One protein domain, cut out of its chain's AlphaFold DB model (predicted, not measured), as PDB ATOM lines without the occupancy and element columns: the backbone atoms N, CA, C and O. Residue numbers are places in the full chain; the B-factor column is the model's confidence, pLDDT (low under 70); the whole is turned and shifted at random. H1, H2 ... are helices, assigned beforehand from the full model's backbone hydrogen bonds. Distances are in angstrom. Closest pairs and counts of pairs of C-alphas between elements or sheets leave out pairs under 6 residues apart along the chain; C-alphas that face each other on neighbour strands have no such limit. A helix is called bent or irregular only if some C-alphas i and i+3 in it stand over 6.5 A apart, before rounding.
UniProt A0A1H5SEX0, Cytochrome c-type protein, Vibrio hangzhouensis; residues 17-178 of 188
ATOM      1  N   ILE A  17     271.832 231.895 419.034       97.62
ATOM      2  CA  ILE A  17     271.010 232.726 419.926       97.62
ATOM      3  C   ILE A  17     271.782 233.977 420.354       97.62
ATOM      4  O   ILE A  17     271.250 235.078 420.259       97.62
ATOM      5  N   GLY A  18     273.039 233.829 420.782       97.44
ATOM      6  CA  GLY A  18     273.873 234.950 421.212       97.44
ATOM      7  C   GLY A  18     274.112 235.963 420.095       97.44
ATOM      8  O   GLY A  18     273.981 237.167 420.311       97.44
ATOM      9  N   THR A  19     274.381 235.484 418.877       97.19
ATOM     10  CA  THR A  19     274.538 236.352 417.701       97.19
ATOM     11  C   THR A  19     273.228 237.061 417.370       97.19
ATOM     12  O   THR A  19     273.218 238.278 417.203       97.19
ATOM     13  N   GLY A  20     272.112 236.325 417.338       97.44
ATOM     14  CA  GLY A  20     270.791 236.896 417.078       97.44
ATOM     15  C   GLY A  20     270.421 237.986 418.085       97.44
ATOM     16  O   GLY A  20     270.052 239.088 417.691       97.44
ATOM     17  N   ALA A  21     270.601 237.719 419.380       96.69
ATOM     18  CA  ALA A  21     270.355 238.692 420.442       96.69
ATOM     19  C   ALA A  21     271.257 239.932 420.327       96.69
ATOM     20  O   ALA A  21     270.788 241.053 420.527       96.69
ATOM     21  N   SER A  22     272.531 239.750 419.966       95.38
ATOM     22  CA  SER A  22     273.475 240.861 419.797       95.38
ATOM     23  C   SER A  22     273.080 241.770 418.632       95.38
ATOM     24  O   SER A  22     273.083 242.986 418.788       95.38
ATOM     25  N   LEU A  23     272.677 241.196 417.492       96.62
ATOM     26  CA  LEU A  23     272.223 241.966 416.328       96.62
ATOM     27  C   LEU A  23     270.941 242.746 416.625       96.62
ATOM     28  O   LEU A  23     270.855 243.926 416.304       96.62
ATOM     29  N   VAL A  24     269.968 242.113 417.288       97.19
ATOM     30  CA  VAL A  24     268.730 242.789 417.708       97.19
ATOM     31  C   VAL A  24     269.038 243.935 418.670       97.19
ATOM     32  O   VAL A  24     268.496 245.025 418.520       97.19
ATOM     33  N   THR A  25     269.935 243.714 419.633       95.50
ATOM     34  CA  THR A  25     270.333 244.753 420.593       95.50
ATOM     35  C   THR A  25     271.021 245.924 419.893       95.50
ATOM     36  O   THR A  25     270.700 247.071 420.186       95.50
ATOM     37  N   ALA A  26     271.927 245.648 418.951       95.56
ATOM     38  CA  ALA A  26     272.612 246.677 418.176       95.56
ATOM     39  C   ALA A  26     271.630 247.513 417.339       95.56
ATOM     40  O   ALA A  26     271.706 248.739 417.354       95.56
ATOM     41  N   GLU A  27     270.664 246.867 416.679       96.88
ATOM     42  CA  GLU A  27     269.645 247.560 415.886       96.88
ATOM     43  C   GLU A  27     268.747 248.447 416.761       96.88
ATOM     44  O   GLU A  27     268.490 249.601 416.424       96.88
ATOM     45  N   ILE A  28     268.304 247.941 417.919       96.44
ATOM     46  CA  ILE A  28     267.529 248.735 418.883       96.44
ATOM     47  C   ILE A  28     268.357 249.924 419.368       96.44
ATOM     48  O   ILE A  28     267.848 251.042 419.406       96.44
ATOM     49  N   ALA A  29     269.624 249.707 419.723       96.19
ATOM     50  CA  ALA A  29     270.492 250.770 420.210       96.19
ATOM     51  C   ALA A  29     270.668 251.885 419.169       96.19
ATOM     52  O   ALA A  29     270.544 253.058 419.522       96.19
ATOM     53  N   HIS A  30     270.867 251.506 417.903       95.69
ATOM     54  CA  HIS A  30     270.999 252.419 416.772       95.69
ATOM     55  C   HIS A  30     269.707 253.207 416.509       95.69
ATOM     56  O   HIS A  30     269.740 254.433 416.462       95.69
ATOM     57  N   LYS A  31     268.555 252.533 416.385       96.81
ATOM     58  CA  LYS A  31     267.268 253.207 416.114       96.81
ATOM     59  C   LYS A  31     266.806 254.106 417.250       96.81
ATOM     60  O   LYS A  31     266.142 255.099 417.020       96.81
ATOM     61  N   THR A  32     267.141 253.758 418.486       97.56
ATOM     62  CA  THR A  32     266.798 254.580 419.654       97.56
ATOM     63  C   THR A  32     267.846 255.656 419.941       97.56
ATOM     64  O   THR A  32     267.889 256.193 421.047       97.56
ATOM     65  N   GLY A  33     268.782 255.888 419.017       97.38
ATOM     66  CA  GLY A  33     269.848 256.877 419.150       97.38
ATOM     67  C   GLY A  33     269.679 258.111 418.267       97.38
ATOM     68  O   GLY A  33     270.338 259.124 418.512       97.38
ATOM     69  N   ASP A  34     268.827 258.032 417.247       96.75
ATOM     70  CA  ASP A  34     268.675 259.067 416.232       96.75
ATOM     71  C   ASP A  34     267.655 260.158 416.606       96.75
ATOM     72  O   ASP A  34     266.917 260.076 417.590       96.75
ATOM     73  N   ALA A  35     267.621 261.209 415.783       96.69
ATOM     74  CA  ALA A  35     266.742 262.354 415.984       96.69
ATOM     75  C   ALA A  35     265.255 262.043 415.751       96.69
ATOM     76  O   ALA A  35     264.411 262.806 416.214       96.69
ATOM     77  N   GLU A  36     264.920 260.972 415.026       96.81
ATOM     78  CA  GLU A  36     263.526 260.563 414.821       96.81
ATOM     79  C   GLU A  36     262.966 259.948 416.104       96.81
ATOM     80  O   GLU A  36     261.895 260.349 416.558       96.81
ATOM     81  N   PHE A  37     263.719 259.046 416.738       97.81
ATOM     82  CA  PHE A  37     263.335 258.483 418.024       97.81
ATOM     83  C   PHE A  37     263.368 259.528 419.137       97.81
ATOM     84  O   PHE A  37     262.385 259.670 419.864       97.81
ATOM     85  N   CYS A  38     264.460 260.289 419.269       97.31
ATOM     86  CA  CYS A  38     264.566 261.303 420.319       97.31
ATOM     87  C   CYS A  38     263.477 262.378 420.182       97.31
ATOM     88  O   CYS A  38     262.884 262.766 421.181       97.31
ATOM     89  N   GLY A  39     263.157 262.804 418.956       96.94
ATOM     90  CA  GLY A  39     262.090 263.772 418.682       96.94
ATOM     91  C   GLY A  39     260.668 263.208 418.740       96.94
ATOM     92  O   GLY A  39     259.730 263.943 418.450       96.94
ATOM     93  N   SER A  40     260.481 261.925 419.075       96.88
ATOM     94  CA  SER A  40     259.142 261.335 419.233       96.88
ATOM     95  C   SER A  40     258.443 261.763 420.530       96.88
ATOM     96  O   SER A  40     257.219 261.658 420.635       96.88
ATOM     97  N   CYS A  41     259.211 262.272 421.495       95.81
ATOM     98  CA  CYS A  41     258.724 262.953 422.689       95.81
ATOM     99  C   CYS A  41     258.531 264.445 422.390       95.81
ATOM    100  O   CYS A  41     259.413 265.082 421.812       95.81
ATOM    101  N   HIS A  42     257.405 265.018 422.820       93.75
ATOM    102  CA  HIS A  42     257.061 266.414 422.522       93.75
ATOM    103  C   HIS A  42     258.093 267.398 423.093       93.75
ATOM    104  O   HIS A  42     258.457 268.371 422.434       93.75
ATOM    105  N   SER A  43     258.634 267.097 424.279       94.88
ATOM    106  CA  SER A  43     259.650 267.918 424.942       94.88
ATOM    107  C   SER A  43     260.961 268.020 424.153       94.88
ATOM    108  O   SER A  43     261.675 269.014 424.268       94.88
ATOM    109  N   MET A  44     261.261 267.020 423.318       96.25
ATOM    110  CA  MET A  44     262.489 266.906 422.524       96.25
ATOM    111  C   MET A  44     262.318 267.301 421.054       96.25
ATOM    112  O   MET A  44     263.309 267.402 420.325       96.25
ATOM    113  N   GLU A  45     261.093 267.567 420.597       95.75
ATOM    114  CA  GLU A  45     260.817 267.974 419.216       95.75
ATOM    115  C   GLU A  45     261.635 269.217 418.781       95.75
ATOM    116  O   GLU A  45     262.269 269.166 417.718       95.75
ATOM    117  N   PRO A  46     261.753 270.299 419.586       95.19
ATOM    118  CA  PRO A  46     262.562 271.466 419.214       95.19
ATOM    119  C   PRO A  46     264.055 271.133 419.043       95.19
ATOM    120  O   PRO A  46     264.740 271.678 418.169       95.19
ATOM    121  N   MET A  47     264.573 270.207 419.853       95.56
ATOM    122  CA  MET A  47     265.970 269.770 419.838       95.56
ATOM    123  C   MET A  47     266.247 268.962 418.576       95.56
ATOM    124  O   MET A  47     267.219 269.244 417.875       95.56
ATOM    125  N   ALA A  48     265.359 268.026 418.235       96.81
ATOM    126  CA  ALA A  48     265.445 267.246 417.004       96.81
ATOM    127  C   ALA A  48     265.327 268.134 415.752       96.81
ATOM    128  O   ALA A  48     266.088 267.969 414.794       96.81
ATOM    129  N   ASN A  49     264.414 269.109 415.761       95.69
ATOM    130  CA  ASN A  49     264.208 270.031 414.642       95.69
ATOM    131  C   ASN A  49     265.414 270.942 414.411       95.69
ATOM    132  O   ASN A  49     265.824 271.144 413.268       95.69
ATOM    133  N   THR A  50     266.011 271.475 415.478       95.62
ATOM    134  CA  THR A  50     267.230 272.286 415.356       95.62
ATOM    135  C   THR A  50     268.463 271.465 415.020       95.62
ATOM    136  O   THR A  50     269.310 271.945 414.268       95.62
ATOM    137  N   PHE A  51     268.555 270.228 415.511       96.75
ATOM    138  CA  PHE A  51     269.645 269.321 415.170       96.75
ATOM    139  C   PHE A  51     269.707 269.055 413.670       96.75
ATOM    140  O   PHE A  51     270.761 269.236 413.074       96.75
ATOM    141  N   LYS A  52     268.571 268.762 413.029       95.25
ATOM    142  CA  LYS A  52     268.483 268.563 411.568       95.25
ATOM    143  C   LYS A  52     268.966 269.767 410.743       95.25
ATOM    144  O   LYS A  52     269.272 269.618 409.564       95.25
ATOM    145  N   GLN A  53     269.024 270.958 411.340       94.12
ATOM    146  CA  GLN A  53     269.535 272.174 410.701       94.12
ATOM    147  C   GLN A  53     271.025 272.423 410.972       94.12
ATOM    148  O   GLN A  53     271.620 273.291 410.328       94.12
ATOM    149  N   ASP A  54     271.622 271.709 411.927       95.00
ATOM    150  CA  ASP A  54     273.047 271.753 412.238       95.00
ATOM    151  C   ASP A  54     273.855 270.961 411.204       95.00
ATOM    152  O   ASP A  54     273.374 269.991 410.608       95.00
ATOM    153  N   THR A  55     275.126 271.330 411.040       95.06
ATOM    154  CA  THR A  55     276.084 270.577 410.225       95.06
ATOM    155  C   THR A  55     276.114 269.100 410.625       95.06
ATOM    156  O   THR A  55     276.178 268.245 409.746       95.06
ATOM    157  N   HIS A  56     276.028 268.776 411.920       95.94
ATOM    158  CA  HIS A  56     276.062 267.390 412.399       95.94
ATOM    159  C   HIS A  56     274.743 266.641 412.201       95.94
ATOM    160  O   HIS A  56     274.767 265.417 412.116       95.94
ATOM    161  N   GLY A  57     273.608 267.334 412.065       95.75
ATOM    162  CA  GLY A  57     272.313 266.702 411.785       95.75
ATOM    163  C   GLY A  57     271.987 266.553 410.304       95.75
ATOM    164  O   GLY A  57     270.836 266.293 409.957       95.75
ATOM    165  N   GLY A  58     272.987 266.695 409.430       94.44
ATOM    166  CA  GLY A  58     272.864 266.419 407.998       94.44
ATOM    167  C   GLY A  58     272.762 267.646 407.103       94.44
ATOM    168  O   GLY A  58     272.773 267.495 405.883       94.44
ATOM    169  N   ASN A  59     272.731 268.858 407.662       94.25
ATOM    170  CA  ASN A  59     272.766 270.089 406.874       94.25
ATOM    171  C   ASN A  59     274.208 270.452 406.470       94.25
ATOM    172  O   ASN A  59     274.768 271.462 406.893       94.25
ATOM    173  N   ASN A  60     274.847 269.574 405.695       94.25
ATOM    174  CA  ASN A  60     276.219 269.729 405.219       94.25
ATOM    175  C   ASN A  60     276.387 269.181 403.794       94.25
ATOM    176  O   ASN A  60     275.605 268.358 403.325       94.25
ATOM    177  N   GLU A  61     277.448 269.606 403.111       95.06
ATOM    178  CA  GLU A  61     277.724 269.228 401.714       95.06
ATOM    179  C   GLU A  61     278.217 267.779 401.543       95.06
ATOM    180  O   GLU A  61     278.372 267.301 400.420       95.06
ATOM    181  N   HIS A  62     278.497 267.072 402.639       92.94
ATOM    182  CA  HIS A  62     279.149 265.762 402.631       92.94
ATOM    183  C   HIS A  62     278.187 264.597 402.899       92.94
ATOM    184  O   HIS A  62     278.581 263.443 402.741       92.94
ATOM    185  N   GLY A  63     276.941 264.878 403.290       89.12
ATOM    186  CA  GLY A  63     275.914 263.866 403.555       89.12
ATOM    187  C   GLY A  63     276.141 263.042 404.825       89.12
ATOM    188  O   GLY A  63     275.496 262.011 405.002       89.12
ATOM    189  N   PHE A  64     277.054 263.466 405.703       93.50
ATOM    190  CA  PHE A  64     277.241 262.831 407.009       93.50
ATOM    191  C   PHE A  64     276.141 263.272 407.979       93.50
ATOM    192  O   PHE A  64     275.773 264.445 408.001       93.50
ATOM    193  N   VAL A  65     275.658 262.348 408.807       95.62
ATOM    194  CA  VAL A  65     274.678 262.617 409.861       95.62
ATOM    195  C   VAL A  65     275.140 261.891 411.117       95.62
ATOM    196  O   VAL A  65     275.293 260.670 411.095       95.62
ATOM    197  N   ALA A  66     275.374 262.639 412.189       97.12
ATOM    198  CA  ALA A  66     275.557 262.072 413.516       97.12
ATOM    199  C   ALA A  66     274.197 261.677 414.109       97.12
ATOM    200  O   ALA A  66     273.148 262.205 413.734       97.12
ATOM    201  N   GLN A  67     274.206 260.771 415.072       97.31
ATOM    202  CA  GLN A  67     273.065 260.500 415.933       97.31
ATOM    203  C   GLN A  67     273.063 261.439 417.142       97.31
ATOM    204  O   GLN A  67     274.097 261.984 417.529       97.31
ATOM    205  N   CYS A  68     271.914 261.591 417.805       97.62
ATOM    206  CA  CYS A  68     271.828 262.369 419.044       97.62
ATOM    207  C   CYS A  68     272.764 261.783 420.111       97.62
ATOM    208  O   CYS A  68     273.511 262.502 420.776       97.62
ATOM    209  N   VAL A  69     272.770 260.453 420.224       97.88
ATOM    210  CA  VAL A  69     273.601 259.711 421.182       97.88
ATOM    211  C   VAL A  69     275.096 259.749 420.884       97.88
ATOM    212  O   VAL A  69     275.875 259.496 421.798       97.88
ATOM    213  N   ASP A  70     275.513 260.097 419.665       97.62
ATOM    214  CA  ASP A  70     276.941 260.232 419.348       97.62
ATOM    215  C   ASP A  70     277.569 261.386 420.134       97.62
ATOM    216  O   ASP A  70     278.757 261.353 420.425       97.62
ATOM    217  N   CYS A  71     276.779 262.397 420.507       97.06
ATOM    218  CA  CYS A  71     277.209 263.502 421.366       97.06
ATOM    219  C   CYS A  71     276.690 263.361 422.806       97.06
ATOM    220  O   CYS A  71     277.393 263.731 423.744       97.06
ATOM    221  N   HIS A  72     275.476 262.832 422.987       97.12
ATOM    222  CA  HIS A  72     274.787 262.779 424.283       97.12
ATOM    223  C   HIS A  72     275.013 261.497 425.097       97.12
ATOM    224  O   HIS A  72     274.393 261.324 426.147       97.12
ATOM    225  N   LEU A  73     275.892 260.597 424.649       97.19
ATOM    226  CA  LEU A  73     276.364 259.457 425.435       97.19
ATOM    227  C   LEU A  73     277.887 259.295 425.330       97.19
ATOM    228  O   LEU A  73     278.463 259.586 424.276       97.19
ATOM    229  N   PRO A  74     278.540 258.795 426.394       95.88
ATOM    230  CA  PRO A  74     279.968 258.513 426.366       95.88
ATOM    231  C   PRO A  74     280.290 257.361 425.406       95.88
ATOM    232  O   PRO A  74     279.600 256.340 425.374       95.88
ATOM    233  N   GLN A  75     281.379 257.512 424.652       95.75
ATOM    234  CA  GLN A  75     281.828 256.560 423.625       95.75
ATOM    235  C   GLN A  75     283.031 255.706 424.069       95.75
ATOM    236  O   GLN A  75     283.712 255.092 423.251       95.75
ATOM    237  N   ASP A  76     283.313 255.654 425.374       92.94
ATOM    238  CA  ASP A  76     284.530 255.040 425.922       92.94
ATOM    239  C   ASP A  76     284.494 253.502 425.927       92.94
ATOM    240  O   ASP A  76     285.529 252.835 425.860       92.94
ATOM    241  N   SER A  77     283.302 252.905 426.024       95.88
ATOM    242  CA  SER A  77     283.119 251.453 425.943       95.88
ATOM    243  C   SER A  77     281.676 251.073 425.627       95.88
ATOM    244  O   SER A  77     280.742 251.759 426.032       95.88
ATOM    245  N   VAL A  78     281.479 249.907 425.004       94.06
ATOM    246  CA  VAL A  78     280.138 249.367 424.715       94.06
ATOM    247  C   VAL A  78     279.321 249.167 425.995       94.06
ATOM    248  O   VAL A  78     278.133 249.473 426.030       94.06
ATOM    249  N   PHE A  79     279.943 248.664 427.066       95.06
ATOM    250  CA  PHE A  79     279.239 248.432 428.328       95.06
ATOM    251  C   PHE A  79     278.809 249.744 428.996       95.06
ATOM    252  O   PHE A  79     277.655 249.856 429.405       95.06
ATOM    253  N   GLY A  80     279.712 250.731 429.073       95.69
ATOM    254  CA  GLY A  80     279.406 252.058 429.615       95.69
ATOM    255  C   GLY A  80     278.301 252.746 428.820       95.69
ATOM    256  O   GLY A  80     277.281 253.113 429.392       95.69
ATOM    257  N   TYR A  81     278.438 252.769 427.491       96.56
ATOM    258  CA  TYR A  81     277.426 253.298 426.578       96.56
ATOM    259  C   TYR A  81     276.040 252.693 426.839       96.56
ATOM    260  O   TYR A  81     275.068 253.420 427.028       96.56
ATOM    261  N   MET A  82     275.930 251.359 426.896       97.19
ATOM    262  CA  MET A  82     274.636 250.695 427.100       97.19
ATOM    263  C   MET A  82     274.046 250.981 428.484       97.19
ATOM    264  O   MET A  82     272.828 251.114 428.624       97.19
ATOM    265  N   LEU A  83     274.895 251.084 429.507       96.69
ATOM    266  CA  LEU A  83     274.486 251.400 430.869       96.69
ATOM    267  C   LEU A  83     273.958 252.837 430.973       96.69
ATOM    268  O   LEU A  83     272.876 253.033 431.528       96.69
ATOM    269  N   ASP A  84     274.657 253.815 430.401       96.94
ATOM    270  CA  ASP A  84     274.226 255.217 430.418       96.94
ATOM    271  C   ASP A  84     273.010 255.449 429.520       96.94
ATOM    272  O   ASP A  84     272.049 256.079 429.957       96.94
ATOM    273  N   LYS A  85     272.955 254.818 428.337       97.69
ATOM    274  CA  LYS A  85     271.761 254.817 427.478       97.69
ATOM    275  C   LYS A  85     270.527 254.325 428.225       97.69
ATOM    276  O   LYS A  85     269.461 254.927 428.131       97.69
ATOM    277  N   THR A  86     270.667 253.231 428.973       96.88
ATOM    278  CA  THR A  86     269.559 252.652 429.741       96.88
ATOM    279  C   THR A  86     269.138 253.576 430.879       96.88
ATOM    280  O   THR A  86     267.947 253.809 431.069       96.88
ATOM    281  N   LYS A  87     270.098 254.131 431.630       97.62
ATOM    282  CA  LYS A  87     269.810 255.055 432.734       97.62
ATOM    283  C   LYS A  87     269.120 256.329 432.252       97.62
ATOM    284  O   LYS A  87     268.094 256.693 432.818       97.62
ATOM    285  N   HIS A  88     269.665 256.977 431.223       96.88
ATOM    286  CA  HIS A  88     269.094 258.196 430.653       96.88
ATOM    287  C   HIS A  88     267.728 257.909 430.029       96.88
ATOM    288  O   HIS A  88     266.767 258.569 430.388       96.88
ATOM    289  N   GLY A  89     267.586 256.836 429.244       96.75
ATOM    290  CA  GLY A  89     266.294 256.463 428.664       96.75
ATOM    291  C   GLY A  89     265.197 256.214 429.709       96.75
ATOM    292  O   GLY A  89     264.070 256.667 429.533       96.75
ATOM    293  N   ILE A  90     265.511 255.542 430.827       98.06
ATOM    294  CA  ILE A  90     264.554 255.362 431.936       98.06
ATOM    295  C   ILE A  90     264.192 256.708 432.572       98.06
ATOM    296  O   ILE A  90     263.017 256.955 432.847       98.06
ATOM    297  N   ASN A  91     265.189 257.561 432.820       97.31
ATOM    298  CA  ASN A  91     264.971 258.887 433.388       97.31
ATOM    299  C   ASN A  91     264.088 259.751 432.481       97.31
ATOM    300  O   ASN A  91     263.137 260.351 432.966       97.31
ATOM    301  N   ASP A  92     264.362 259.773 431.182       96.75
ATOM    302  CA  ASP A  92     263.663 260.624 430.225       96.75
ATOM    303  C   ASP A  92     262.212 260.171 430.060       96.75
ATOM    304  O   ASP A  92     261.306 260.991 430.152       96.75
ATOM    305  N   VAL A  93     261.962 258.858 429.963       97.44
ATOM    306  CA  VAL A  93     260.593 258.311 429.982       97.44
ATOM    307  C   VAL A  93     259.872 258.691 431.276       97.44
ATOM    308  O   VAL A  93     258.692 259.039 431.241       97.44
ATOM    309  N   PHE A  94     260.548 258.637 432.423       98.00
ATOM    310  CA  PHE A  94     259.934 259.024 433.689       98.00
ATOM    311  C   PHE A  94     259.588 260.522 433.725       98.00
ATOM    312  O   PHE A  94     258.461 260.881 434.056       98.00
ATOM    313  N   VAL A  95     260.530 261.392 433.361       96.75
ATOM    314  CA  VAL A  95     260.334 262.849 433.341       96.75
ATOM    315  C   VAL A  95     259.220 263.227 432.365       96.75
ATOM    316  O   VAL A  95     258.300 263.940 432.756       96.75
ATOM    317  N   GLU A  96     259.233 262.672 431.156       96.38
ATOM    318  CA  GLU A  96     258.222 262.916 430.119       96.38
ATOM    319  C   GLU A  96     256.802 262.536 430.568       96.38
ATOM    320  O   GLU A  96     255.840 263.219 430.238       96.38
ATOM    321  N   ASN A  97     256.645 261.437 431.320       96.88
ATOM    322  CA  ASN A  97     255.319 260.911 431.673       96.88
ATOM    323  C   ASN A  97     254.808 261.368 433.044       96.88
ATOM    324  O   ASN A  97     253.604 261.309 433.296       96.88
ATOM    325  N   PHE A  98     255.700 261.764 433.954       97.31
ATOM    326  CA  PHE A  98     255.349 262.026 435.355       97.31
ATOM    327  C   PHE A  98     255.713 263.432 435.841       97.31
ATOM    328  O   PHE A  98     255.466 263.746 437.007       97.31
ATOM    329  N   THR A  99     256.276 264.288 434.987       95.44
ATOM    330  CA  THR A  99     256.589 265.687 435.318       95.44
ATOM    331  C   THR A  99     256.075 266.637 434.238       95.44
ATOM    332  O   THR A  99     255.637 266.191 433.183       95.44
ATOM    333  N   ASN A 100     256.097 267.945 434.510       93.44
ATOM    334  CA  ASN A 100     255.734 268.948 433.516       93.44
ATOM    335  C   ASN A 100     256.974 269.387 432.726       93.44
ATOM    336  O   ASN A 100     257.741 270.239 433.176       93.44
ATOM    337  N   THR A 101     257.182 268.789 431.557       92.50
ATOM    338  CA  THR A 101     258.309 269.106 430.669       92.50
ATOM    339  C   THR A 101     258.232 270.504 430.061       92.50
ATOM    340  O   THR A 101     259.276 271.066 429.728       92.50
ATOM    341  N   ASP A 102     257.041 271.103 429.995       89.38
ATOM    342  CA  ASP A 102     256.835 272.468 429.490       89.38
ATOM    343  C   ASP A 102     257.389 273.541 430.446       89.38
ATOM    344  O   ASP A 102     257.618 274.680 430.046       89.38
ATOM    345  N   GLU A 103     257.623 273.192 431.715       90.44
ATOM    346  CA  GLU A 103     258.237 274.081 432.713       90.44
ATOM    347  C   GLU A 103     259.776 274.058 432.671       90.44
ATOM    348  O   GLU A 103     260.431 274.810 433.397       90.44
ATOM    349  N   ILE A 104     260.382 273.202 431.841       91.44
ATOM    350  CA  ILE A 104     261.838 273.109 431.728       91.44
ATOM    351  C   ILE A 104     262.369 274.289 430.909       91.44
ATOM    352  O   ILE A 104     262.117 274.407 429.711       91.44
ATOM    353  N   ASP A 105     263.206 275.121 431.533       92.88
ATOM    354  CA  ASP A 105     263.979 276.138 430.818       92.88
ATOM    355  C   ASP A 105     265.151 275.494 430.057       92.88
ATOM    356  O   ASP A 105     266.283 275.375 430.539       92.88
ATOM    357  N   TRP A 106     264.865 275.054 428.835       92.19
ATOM    358  CA  TRP A 106     265.839 274.439 427.937       92.19
ATOM    359  C   TRP A 106     266.982 275.373 427.530       92.19
ATOM    360  O   TRP A 106     268.064 274.895 427.183       92.19
ATOM    361  N   ILE A 107     266.773 276.693 427.562       91.69
ATOM    362  CA  ILE A 107     267.822 277.663 427.244       91.69
ATOM    363  C   ILE A 107     268.804 277.762 428.406       91.69
ATOM    364  O   ILE A 107     270.006 277.631 428.170       91.69
ATOM    365  N   ALA A 108     268.314 277.891 429.641       93.00
ATOM    366  CA  ALA A 108     269.156 277.879 430.835       93.00
ATOM    367  C   ALA A 108     269.934 276.561 430.970       93.00
ATOM    368  O   ALA A 108     271.127 276.568 431.270       93.00
ATOM    369  N   ARG A 109     269.317 275.418 430.637       92.19
ATOM    370  CA  ARG A 109     269.993 274.104 430.648       92.19
ATOM    371  C   ARG A 109     271.239 274.037 429.762       92.19
ATOM    372  O   ARG A 109     272.106 273.206 430.018       92.19
ATOM    373  N   ARG A 110     271.385 274.903 428.751       91.44
ATOM    374  CA  ARG A 110     272.603 274.950 427.920       91.44
ATOM    375  C   ARG A 110     273.841 275.424 428.675       91.44
ATOM    376  O   ARG A 110     274.947 275.209 428.176       91.44
ATOM    377  N   GLU A 111     273.679 276.073 429.823       92.12
ATOM    378  CA  GLU A 111     274.798 276.412 430.708       92.12
ATOM    379  C   GLU A 111     275.410 275.145 431.325       92.12
ATOM    380  O   GLU A 111     276.618 275.083 431.521       92.12
ATOM    381  N   GLU A 112     274.610 274.090 431.502       94.19
ATOM    382  CA  GLU A 112     275.034 272.780 432.015       94.19
ATOM    383  C   GLU A 112     275.422 271.784 430.907       94.19
ATOM    384  O   GLU A 112     275.521 270.584 431.162       94.19
ATOM    385  N   ARG A 113     275.633 272.235 429.663       94.31
ATOM    386  CA  ARG A 113     275.887 271.349 428.505       94.31
ATOM    387  C   ARG A 113     277.029 270.357 428.692       94.31
ATOM    388  O   ARG A 113     276.983 269.267 428.133       94.31
ATOM    389  N   GLU A 114     278.008 270.712 429.509       94.88
ATOM    390  CA  GLU A 114     279.166 269.873 429.822       94.88
ATOM    391  C   GLU A 114     278.810 268.597 430.604       94.88
ATOM    392  O   GLU A 114     279.548 267.612 430.638       94.88
ATOM    393  N   ARG A 115     277.625 268.585 431.220       94.31
ATOM    394  CA  ARG A 115     277.102 267.439 431.961       94.31
ATOM    395  C   ARG A 115     276.506 266.363 431.054       94.31
ATOM    396  O   ARG A 115     276.373 265.219 431.484       94.31
ATOM    397  N   PHE A 116     276.079 266.733 429.849       93.56
ATOM    398  CA  PHE A 116     275.281 265.862 428.984       93.56
ATOM    399  C   PHE A 116     275.758 265.808 427.532       93.56
ATOM    400  O   PHE A 116     275.126 265.126 426.728       93.56
ATOM    401  N   VAL A 117     276.845 266.497 427.180       96.56
ATOM    402  CA  VAL A 117     277.543 266.345 425.900       96.56
ATOM    403  C   VAL A 117     278.973 265.907 426.180       96.56
ATOM    404  O   VAL A 117     279.681 266.561 426.937       96.56
ATOM    405  N   PHE A 118     279.390 264.799 425.577       96.25
ATOM    406  CA  PHE A 118     280.628 264.116 425.934       96.25
ATOM    407  C   PHE A 118     281.706 264.294 424.865       96.25
ATOM    408  O   PHE A 118     281.482 264.027 423.683       96.25
ATOM    409  N   ASP A 119     282.918 264.650 425.290       96.06
ATOM    410  CA  ASP A 119     284.067 264.804 424.389       96.06
ATOM    411  C   ASP A 119     284.471 263.496 423.702       96.06
ATOM    412  O   ASP A 119     284.954 263.525 422.567       96.06
ATOM    413  N   SER A 120     284.227 262.340 424.334       96.25
ATOM    414  CA  SER A 120     284.426 261.034 423.690       96.25
ATOM    415  C   SER A 120     283.551 260.881 422.441       96.25
ATOM    416  O   SER A 120     283.993 260.292 421.454       96.25
ATOM    417  N   GLY A 121     282.379 261.520 422.421       96.69
ATOM    418  CA  GLY A 121     281.535 261.675 421.242       96.69
ATOM    419  C   GLY A 121     282.224 262.428 420.112       96.69
ATOM    420  O   GLY A 121     282.406 261.896 419.015       96.69
ATOM    421  N   CYS A 122     282.708 263.639 420.397       96.62
ATOM    422  CA  CYS A 122     283.420 264.461 419.420       96.62
ATOM    423  C   CYS A 122     284.665 263.745 418.876       96.62
ATOM    424  O   CYS A 122     284.881 263.687 417.664       96.62
ATOM    425  N   LEU A 123     285.482 263.179 419.765       95.25
ATOM    426  CA  LEU A 123     286.762 262.562 419.423       95.25
ATOM    427  C   LEU A 123     286.615 261.211 418.714       95.25
ATOM    428  O   LEU A 123     287.545 260.808 418.015       95.25
ATOM    429  N   SER A 124     285.457 260.549 418.806       94.81
ATOM    430  CA  SER A 124     285.176 259.326 418.042       94.81
ATOM    431  C   SER A 124     285.185 259.569 416.524       94.81
ATOM    432  O   SER A 124     285.681 258.731 415.765       94.81
ATOM    433  N   CYS A 125     284.724 260.744 416.075       94.94
ATOM    434  CA  CYS A 125     284.753 261.162 414.669       94.94
ATOM    435  C   CYS A 125     285.933 262.097 414.360       94.94
ATOM    436  O   CYS A 125     286.587 261.969 413.324       94.94
ATOM    437  N   HIS A 126     286.263 263.021 415.266       94.19
ATOM    438  CA  HIS A 126     287.328 264.015 415.099       94.19
ATOM    439  C   HIS A 126     288.701 263.520 415.587       94.19
ATOM    440  O   HIS A 126     289.479 264.277 416.167       94.19
ATOM    441  N   GLN A 127     289.034 262.260 415.302       91.94
ATOM    442  CA  GLN A 127     290.175 261.538 415.888       91.94
ATOM    443  C   GLN A 127     291.528 262.246 415.714       91.94
ATOM    444  O   GLN A 127     292.346 262.267 416.626       91.94
ATOM    445  N   ALA A 128     291.764 262.865 414.555       91.31
ATOM    446  CA  ALA A 128     293.033 263.533 414.253       91.31
ATOM    447  C   ALA A 128     293.046 265.029 414.615       91.31
ATOM    448  O   ALA A 128     294.014 265.724 414.307       91.31
ATOM    449  N   LEU A 129     291.968 265.569 415.199       92.31
ATOM    450  CA  LEU A 129     291.795 267.013 415.391       92.31
ATOM    451  C   LEU A 129     292.879 267.623 416.283       92.31
ATOM    452  O   LEU A 129     293.398 268.691 415.960       92.31
ATOM    453  N   LEU A 130     293.224 266.935 417.372       91.38
ATOM    454  CA  LEU A 130     294.167 267.421 418.383       91.38
ATOM    455  C   LEU A 130     295.637 267.315 417.955       91.38
ATOM    456  O   LEU A 130     296.496 267.932 418.581       91.38
ATOM    457  N   ASP A 131     295.922 266.567 416.886       91.25
ATOM    458  CA  ASP A 131     297.276 266.357 416.363       91.25
ATOM    459  C   ASP A 131     297.526 267.118 415.048       91.25
ATOM    460  O   ASP A 131     298.594 267.008 414.440       91.25
ATOM    461  N   LYS A 132     296.557 267.930 414.597       90.88
ATOM    462  CA  LYS A 132     296.730 268.783 413.417       90.88
ATOM    463  C   LYS A 132     297.852 269.798 413.632       90.88
ATOM    464  O   LYS A 132     297.890 270.516 414.626       90.88
ATOM    465  N   THR A 133     298.709 269.931 412.624       88.25
ATOM    466  CA  THR A 133     299.762 270.961 412.556       88.25
ATOM    467  C   THR A 133     299.416 272.105 411.603       88.25
ATOM    468  O   THR A 133     300.121 273.110 411.558       88.25
ATOM    469  N   THR A 134     298.323 271.975 410.844       90.06
ATOM    470  CA  THR A 134     297.853 272.971 409.875       90.06
ATOM    471  C   THR A 134     296.351 273.210 410.031       90.06
ATOM    472  O   THR A 134     295.576 272.285 410.283       90.06
ATOM    473  N   ALA A 135     295.934 274.470 409.908       89.81
ATOM    474  CA  ALA A 135     294.535 274.885 409.893       89.81
ATOM    475  C   ALA A 135     294.401 276.225 409.164       89.81
ATOM    476  O   ALA A 135     295.311 277.052 409.217       89.81
ATOM    477  N   ASN A 136     293.236 276.470 408.558       91.00
ATOM    478  CA  ASN A 136     292.924 277.757 407.924       91.00
ATOM    479  C   ASN A 136     292.983 278.921 408.926       91.00
ATOM    480  O   ASN A 136     293.344 280.037 408.568       91.00
ATOM    481  N   ASN A 137     292.653 278.650 410.192       91.38
ATOM    482  CA  ASN A 137     292.795 279.592 411.291       91.38
ATOM    483  C   ASN A 137     293.884 279.100 412.266       91.38
ATOM    484  O   ASN A 137     293.619 278.172 413.037       91.38
ATOM    485  N   PRO A 138     295.073 279.731 412.306       91.12
ATOM    486  CA  PRO A 138     296.148 279.359 413.230       91.12
ATOM    487  C   PRO A 138     295.742 279.405 414.709       91.12
ATOM    488  O   PRO A 138     296.276 278.651 415.521       91.12
ATOM    489  N   LYS A 139     294.767 280.251 415.071       92.88
ATOM    490  CA  LYS A 139     294.265 280.343 416.448       92.88
ATOM    491  C   LYS A 139     293.542 279.068 416.883       92.88
ATOM    492  O   LYS A 139     293.642 278.699 418.044       92.88
ATOM    493  N   SER A 140     292.896 278.351 415.958       91.69
ATOM    494  CA  SER A 140     292.259 277.061 416.262       91.69
ATOM    495  C   SER A 140     293.280 276.021 416.734       91.69
ATOM    496  O   SER A 140     293.017 275.323 417.707       91.69
ATOM    497  N   LEU A 141     294.474 275.978 416.126       93.31
ATOM    498  CA  LEU A 141     295.550 275.077 416.561       93.31
ATOM    499  C   LEU A 141     296.010 275.396 417.986       93.31
ATOM    500  O   LEU A 141     296.187 274.495 418.801       93.31
ATOM    501  N   GLN A 142     296.171 276.685 418.300       92.62
ATOM    502  CA  GLN A 142     296.560 277.128 419.640       92.62
ATOM    503  C   GLN A 142     295.492 276.774 420.681       92.62
ATOM    504  O   GLN A 142     295.828 276.272 421.751       92.62
ATOM    505  N   THR A 143     294.215 276.994 420.362       92.75
ATOM    506  CA  THR A 143     293.096 276.678 421.258       92.75
ATOM    507  C   THR A 143     292.968 275.174 421.502       92.75
ATOM    508  O   THR A 143     292.854 274.766 422.653       92.75
ATOM    509  N   HIS A 144     293.068 274.327 420.472       94.06
ATOM    510  CA  HIS A 144     293.034 272.873 420.670       94.06
ATOM    511  C   HIS A 144     294.269 272.348 421.416       94.06
ATOM    512  O   HIS A 144     294.149 271.436 422.232       94.06
ATOM    513  N   ALA A 145     295.446 272.946 421.209       92.00
ATOM    514  CA  ALA A 145     296.630 272.626 422.005       92.00
ATOM    515  C   ALA A 145     296.464 273.030 423.480       92.00
ATOM    516  O   ALA A 145     296.979 272.345 424.362       92.00
ATOM    517  N   HIS A 146     295.750 274.125 423.758       91.38
ATOM    518  CA  HIS A 146     295.403 274.522 425.121       91.38
ATOM    519  C   HIS A 146     294.428 273.534 425.769       91.38
ATOM    520  O   HIS A 146     294.718 273.062 426.862       91.38
ATOM    521  N   TYR A 147     293.356 273.151 425.068       93.38
ATOM    522  CA  TYR A 147     292.445 272.084 425.501       93.38
ATOM    523  C   TYR A 147     293.205 270.789 425.828       93.38
ATOM    524  O   TYR A 147     293.084 270.269 426.931       93.38
ATOM    525  N   LYS A 148     294.087 270.324 424.929       92.38
ATOM    526  CA  LYS A 148     294.873 269.093 425.131       92.38
ATOM    527  C   LYS A 148     295.730 269.135 426.401       92.38
ATOM    528  O   LYS A 148     295.901 268.104 427.035       92.38
ATOM    529  N   LYS A 149     296.265 270.306 426.764       90.88
ATOM    530  CA  LYS A 149     297.023 270.492 428.014       90.88
ATOM    531  C   LYS A 149     296.125 270.474 429.248       90.88
ATOM    532  O   LYS A 149     296.538 269.942 430.268       90.88
ATOM    533  N   GLN A 150     294.922 271.036 429.149       90.88
ATOM    534  CA  GLN A 150     293.977 271.061 430.263       90.88
ATOM    535  C   GLN A 150     293.408 269.683 430.606       90.88
ATOM    536  O   GLN A 150     293.004 269.489 431.742       90.88
ATOM    537  N   LEU A 151     293.428 268.708 429.687       87.31
ATOM    538  CA  LEU A 151     292.989 267.329 429.964       87.31
ATOM    539  C   LEU A 151     293.717 266.663 431.149       87.31
ATOM    540  O   LEU A 151     293.226 265.672 431.683       87.31
ATOM    541  N   GLU A 152     294.885 267.178 431.543       84.31
ATOM    542  CA  GLU A 152     295.672 266.696 432.684       84.31
ATOM    543  C   GLU A 152     295.347 267.433 434.003       84.31
ATOM    544  O   GLU A 152     295.863 267.064 435.060       84.31
ATOM    545  N   GLU A 153     294.515 268.477 433.960       84.75
ATOM    546  CA  GLU A 153     294.115 269.286 435.115       84.75
ATOM    547  C   GLU A 153     292.867 268.709 435.816       84.75
ATOM    548  O   GLU A 153     292.157 267.851 435.290       84.75
ATOM    549  N   ASN A 154     292.597 269.169 437.044       71.50
ATOM    550  CA  ASN A 154     291.345 268.840 437.727       71.50
ATOM    551  C   ASN A 154     290.214 269.673 437.110       71.50
ATOM    552  O   ASN A 154     290.301 270.897 437.150       71.50
ATOM    553  N   ASP A 155     289.163 269.004 436.629       77.56
ATOM    554  CA  ASP A 155     288.005 269.604 435.943       77.56
ATOM    555  C   ASP A 155     288.364 270.242 434.581       77.56
ATOM    556  O   ASP A 155     288.343 271.465 434.426       77.56
ATOM    557  N   PRO A 156     288.773 269.422 433.593       86.56
ATOM    558  CA  PRO A 156     289.187 269.927 432.292       86.56
ATOM    559  C   PRO A 156     288.016 270.573 431.550       86.56
ATOM    560  O   PRO A 156     286.910 270.030 431.519       86.56
ATOM    561  N   ILE A 157     288.289 271.685 430.861       91.88
ATOM    562  CA  ILE A 157     287.352 272.215 429.865       91.88
ATOM    563  C   ILE A 157     287.010 271.146 428.825       91.88
ATOM    564  O   ILE A 157     287.850 270.328 428.448       91.88
ATOM    565  N   GLN A 158     285.796 271.223 428.303       94.75
ATOM    566  CA  GLN A 158     285.280 270.314 427.293       94.75
ATOM    567  C   GLN A 158     285.155 270.991 425.926       94.75
ATOM    568  O   GLN A 158     285.205 272.221 425.789       94.75
ATOM    569  N   CYS A 159     284.930 270.204 424.876       95.50
ATOM    570  CA  CYS A 159     284.712 270.717 423.523       95.50
ATOM    571  C   CYS A 159     283.559 271.730 423.503       95.50
ATOM    572  O   CYS A 159     283.676 272.822 422.932       95.50
ATOM    573  N   VAL A 160     282.458 271.405 424.185       95.75
ATOM    574  CA  VAL A 160     281.285 272.278 424.271       95.75
ATOM    575  C   VAL A 160     281.499 273.505 425.152       95.75
ATOM    576  O   VAL A 160     280.760 274.471 424.983       95.75
ATOM    577  N   SER A 161     282.528 273.572 426.006       94.62
ATOM    578  CA  SER A 161     282.876 274.809 426.728       94.62
ATOM    579  C   SER A 161     283.117 275.965 425.754       94.62
ATOM    580  O   SER A 161     282.676 277.088 425.996       94.62
ATOM    581  N   CYS A 162     283.742 275.670 424.607       93.75
ATOM    582  CA  CYS A 162     284.021 276.634 423.541       93.75
ATOM    583  C   CYS A 162     283.039 276.539 422.358       93.75
ATOM    584  O   CYS A 162     282.635 277.564 421.806       93.75
ATOM    585  N   HIS A 163     282.627 275.334 421.954       94.06
ATOM    586  CA  HIS A 163     281.728 275.103 420.815       94.06
ATOM    587  C   HIS A 163     280.249 275.182 421.218       94.06
ATOM    588  O   HIS A 163     279.473 274.245 421.056       94.06
ATOM    589  N   VAL A 164     279.853 276.344 421.734       92.12
ATOM    590  CA  VAL A 164     278.597 276.541 422.476       92.12
ATOM    591  C   VAL A 164     277.320 276.347 421.655       92.12
ATOM    592  O   VAL A 164     276.246 276.173 422.230       92.12
ATOM    593  N   THR A 165     277.416 276.411 420.326       89.88
ATOM    594  CA  THR A 165     276.281 276.342 419.394       89.88
ATOM    595  C   THR A 165     276.123 274.986 418.711       89.88
ATOM    596  O   THR A 165     275.120 274.803 418.020       89.88
ATOM    597  N   VAL A 166     277.072 274.059 418.898       93.50
ATOM    598  CA  VAL A 166     277.075 272.761 418.209       93.50
ATOM    599  C   VAL A 166     275.792 271.976 418.495       93.50
ATOM    600  O   VAL A 166     275.224 272.073 419.585       93.50
ATOM    601  N   GLY A 167     275.313 271.238 417.495       91.00
ATOM    602  CA  GLY A 167     274.187 270.312 417.616       91.00
ATOM    603  C   GLY A 167     272.802 270.950 417.516       91.00
ATOM    604  O   GLY A 167     271.839 270.235 417.295       91.00
ATOM    605  N   HIS A 168     272.665 272.275 417.620       93.19
ATOM    606  CA  HIS A 168     271.355 272.943 417.515       93.19
ATOM    607  C   HIS A 168     271.409 274.272 416.742       93.19
ATOM    608  O   HIS A 168     270.513 275.109 416.888       93.19
ATOM    609  N   ASN A 169     272.483 274.508 415.974       82.62
ATOM    610  CA  ASN A 169     272.674 275.653 415.071       82.62
ATOM    611  C   ASN A 169     272.379 277.054 415.670       82.62
ATOM    612  O   ASN A 169     272.033 277.992 414.960       82.62
ATOM    613  N   GLY A 170     272.426 277.209 416.997       83.50
ATOM    614  CA  GLY A 170     272.001 278.442 417.678       83.50
ATOM    615  C   GLY A 170     270.517 278.820 417.512       83.50
ATOM    616  O   GLY A 170     270.118 279.884 417.979       83.50
ATOM    617  N   GLN A 171     269.687 277.971 416.895       87.19
ATOM    618  CA  GLN A 171     268.281 278.276 416.593       87.19
ATOM    619  C   GLN A 171     267.299 277.792 417.661       87.19
ATOM    620  O   GLN A 171     266.106 278.074 417.570       87.19
ATOM    621  N   LEU A 172     267.784 277.096 418.694       92.00
ATOM    622  CA  LEU A 172     266.919 276.444 419.681       92.00
ATOM    623  C   LEU A 172     265.925 277.410 420.334       92.00
ATOM    624  O   LEU A 172     264.751 277.088 420.459       92.00
ATOM    625  N   ARG A 173     266.371 278.625 420.666       91.00
ATOM    626  CA  ARG A 173     265.505 279.667 421.236       91.00
ATOM    627  C   ARG A 173     264.374 280.072 420.291       91.00
ATOM    628  O   ARG A 173     263.255 280.300 420.727       91.00
ATOM    629  N   SER A 174     264.656 280.140 418.990       90.44
ATOM    630  CA  SER A 174     263.641 280.454 417.984       90.44
ATOM    631  C   SER A 174     262.632 279.321 417.814       90.44
ATOM    632  O   SER A 174     261.457 279.601 417.601       90.44
ATOM    633  N   GLU A 175     263.072 278.063 417.885       92.25
ATOM    634  CA  GLU A 175     262.168 276.911 417.809       92.25
ATOM    635  C   GLU A 175     261.289 276.798 419.060       92.25
ATOM    636  O   GLU A 175     260.077 276.664 418.929       92.25
ATOM    637  N   LEU A 176     261.863 276.952 420.257       91.81
ATOM    638  CA  LEU A 176     261.118 276.925 421.522       91.81
ATOM    639  C   LEU A 176     260.047 278.020 421.596       91.81
ATOM    640  O   LEU A 176     258.937 277.761 422.048       91.81
ATOM    641  N   ASN A 177     260.331 279.216 421.071       89.69
ATOM    642  CA  ASN A 177     259.372 280.322 421.039       89.69
ATOM    643  C   ASN A 177     258.097 280.037 420.221       89.69
ATOM    644  O   ASN A 177     257.127 280.783 420.345       89.69
ATOM    645  N   LYS A 178     258.069 278.986 419.387       87.19
ATOM    646  CA  LYS A 178     256.858 278.590 418.646       87.19
ATOM    647  C   LYS A 178     255.803 277.949 419.550       87.19
ATOM    648  O   LYS A 178     254.619 278.067 419.248       87.19
TER     649      LYS A 178
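AT A GLANCE: This is residues 17 to 178 of the 188 residues of the protein "Cytochrome c-type protein" of Vibrio hangzhouensis (UniProt A0A1H5SEX0). A cluster of short helices, H4, H7, H9 and H6 in a chain of contacts, makes the middle and one side of the domain, and a second small cluster, H2, H3 and H10, lies beside it; the long helix H5 runs past H3 and H4 without touching either. H1 reaches out as an arm whose residues 17 to 24 stick out, and far from it H8 makes a separate outlying piece that touches no helix. The printed part has 162 residues with ten named helices, H1 to H10 in chain order, and no named strand; the class is all helix. Contacts between helices are few, yet the whole is compact, with a radius of gyration of the C-alphas of 17.2 A and spans of 48 by 47 by 38 A.

HOW THE PARTS SIT: H5, residues 78 to 98, is the longest helix and touches no helix. It is near H1, residues 17 to 31, with 6 pairs of C-alphas within 10 A, and near H4, residues 68 to 72, with 5. H3, residues 42 to 51, is close to H5 but not clearly touching, the closest C-alphas being those of Ser 43 and Glu 96, 7.3 A apart; they run opposite ways at a steep tilt of 51 degrees. H3 touches H2, residues 35 to 38, closest at the C-alphas of Ala 35 and Ala 48, 5.2 A. H3 also touches H10, residues 172 to 176, closest at the C-alphas of Pro 46 and Glu 175, 5.6 A. H4 touches H7, residues 119 to 125, where the closest C-alphas, of Cys 71 and Gly 121, are 4.7 A apart. H7 and H9, residues 159 to 162, only just touch, with 3 pairs of C-alphas within 8 A, the closest being those of Asp 119 and Cys 159 at 6.0 A. H9 touches H6, residues 108 to 115, closest at the C-alphas of Glu 114 and Val 160, 6.4 A. H8, residues 138 to 150, is apart from H9, but only just, at 8.1 A. Each O i to N i+4 pair is within hydrogen-bond range in H1, H4, H5, H8 and H10; H3 has 4 of 6, H7 2 of 3 and H6 0 of 4, with 4 of 5 O i to N i+3 pairs within range in H6, while H2 and H9 are too short for an O i to N i+4 pair.

IN THESE COORDINATES: H5 is 29.8 A from first to last C-alpha, H1 21.2 A, H8 19.1 A and H3 14.9 A. H1 begins at C-alpha 17 (271.010, 232.726, 419.926), H5 ends at C-alpha 98 (255.349, 262.026, 435.355), and H10 ends at C-alpha 176 (261.118, 276.925, 421.522). H3 and H6 are irregular: C-alphas 43 and 46 are 7.3 A apart, and C-alphas 111 and 114 7.9 A.

THE WHOLE: The two C-alphas farthest apart are those of Ile 17 and Pro 138, 53.4 A. The links from H3 to H4 and from H7 to H8 are long, 16 and 12 residues. The printed part has no cut, the mean pLDDT of the printed part is 93.9, and no printed residue is under 70.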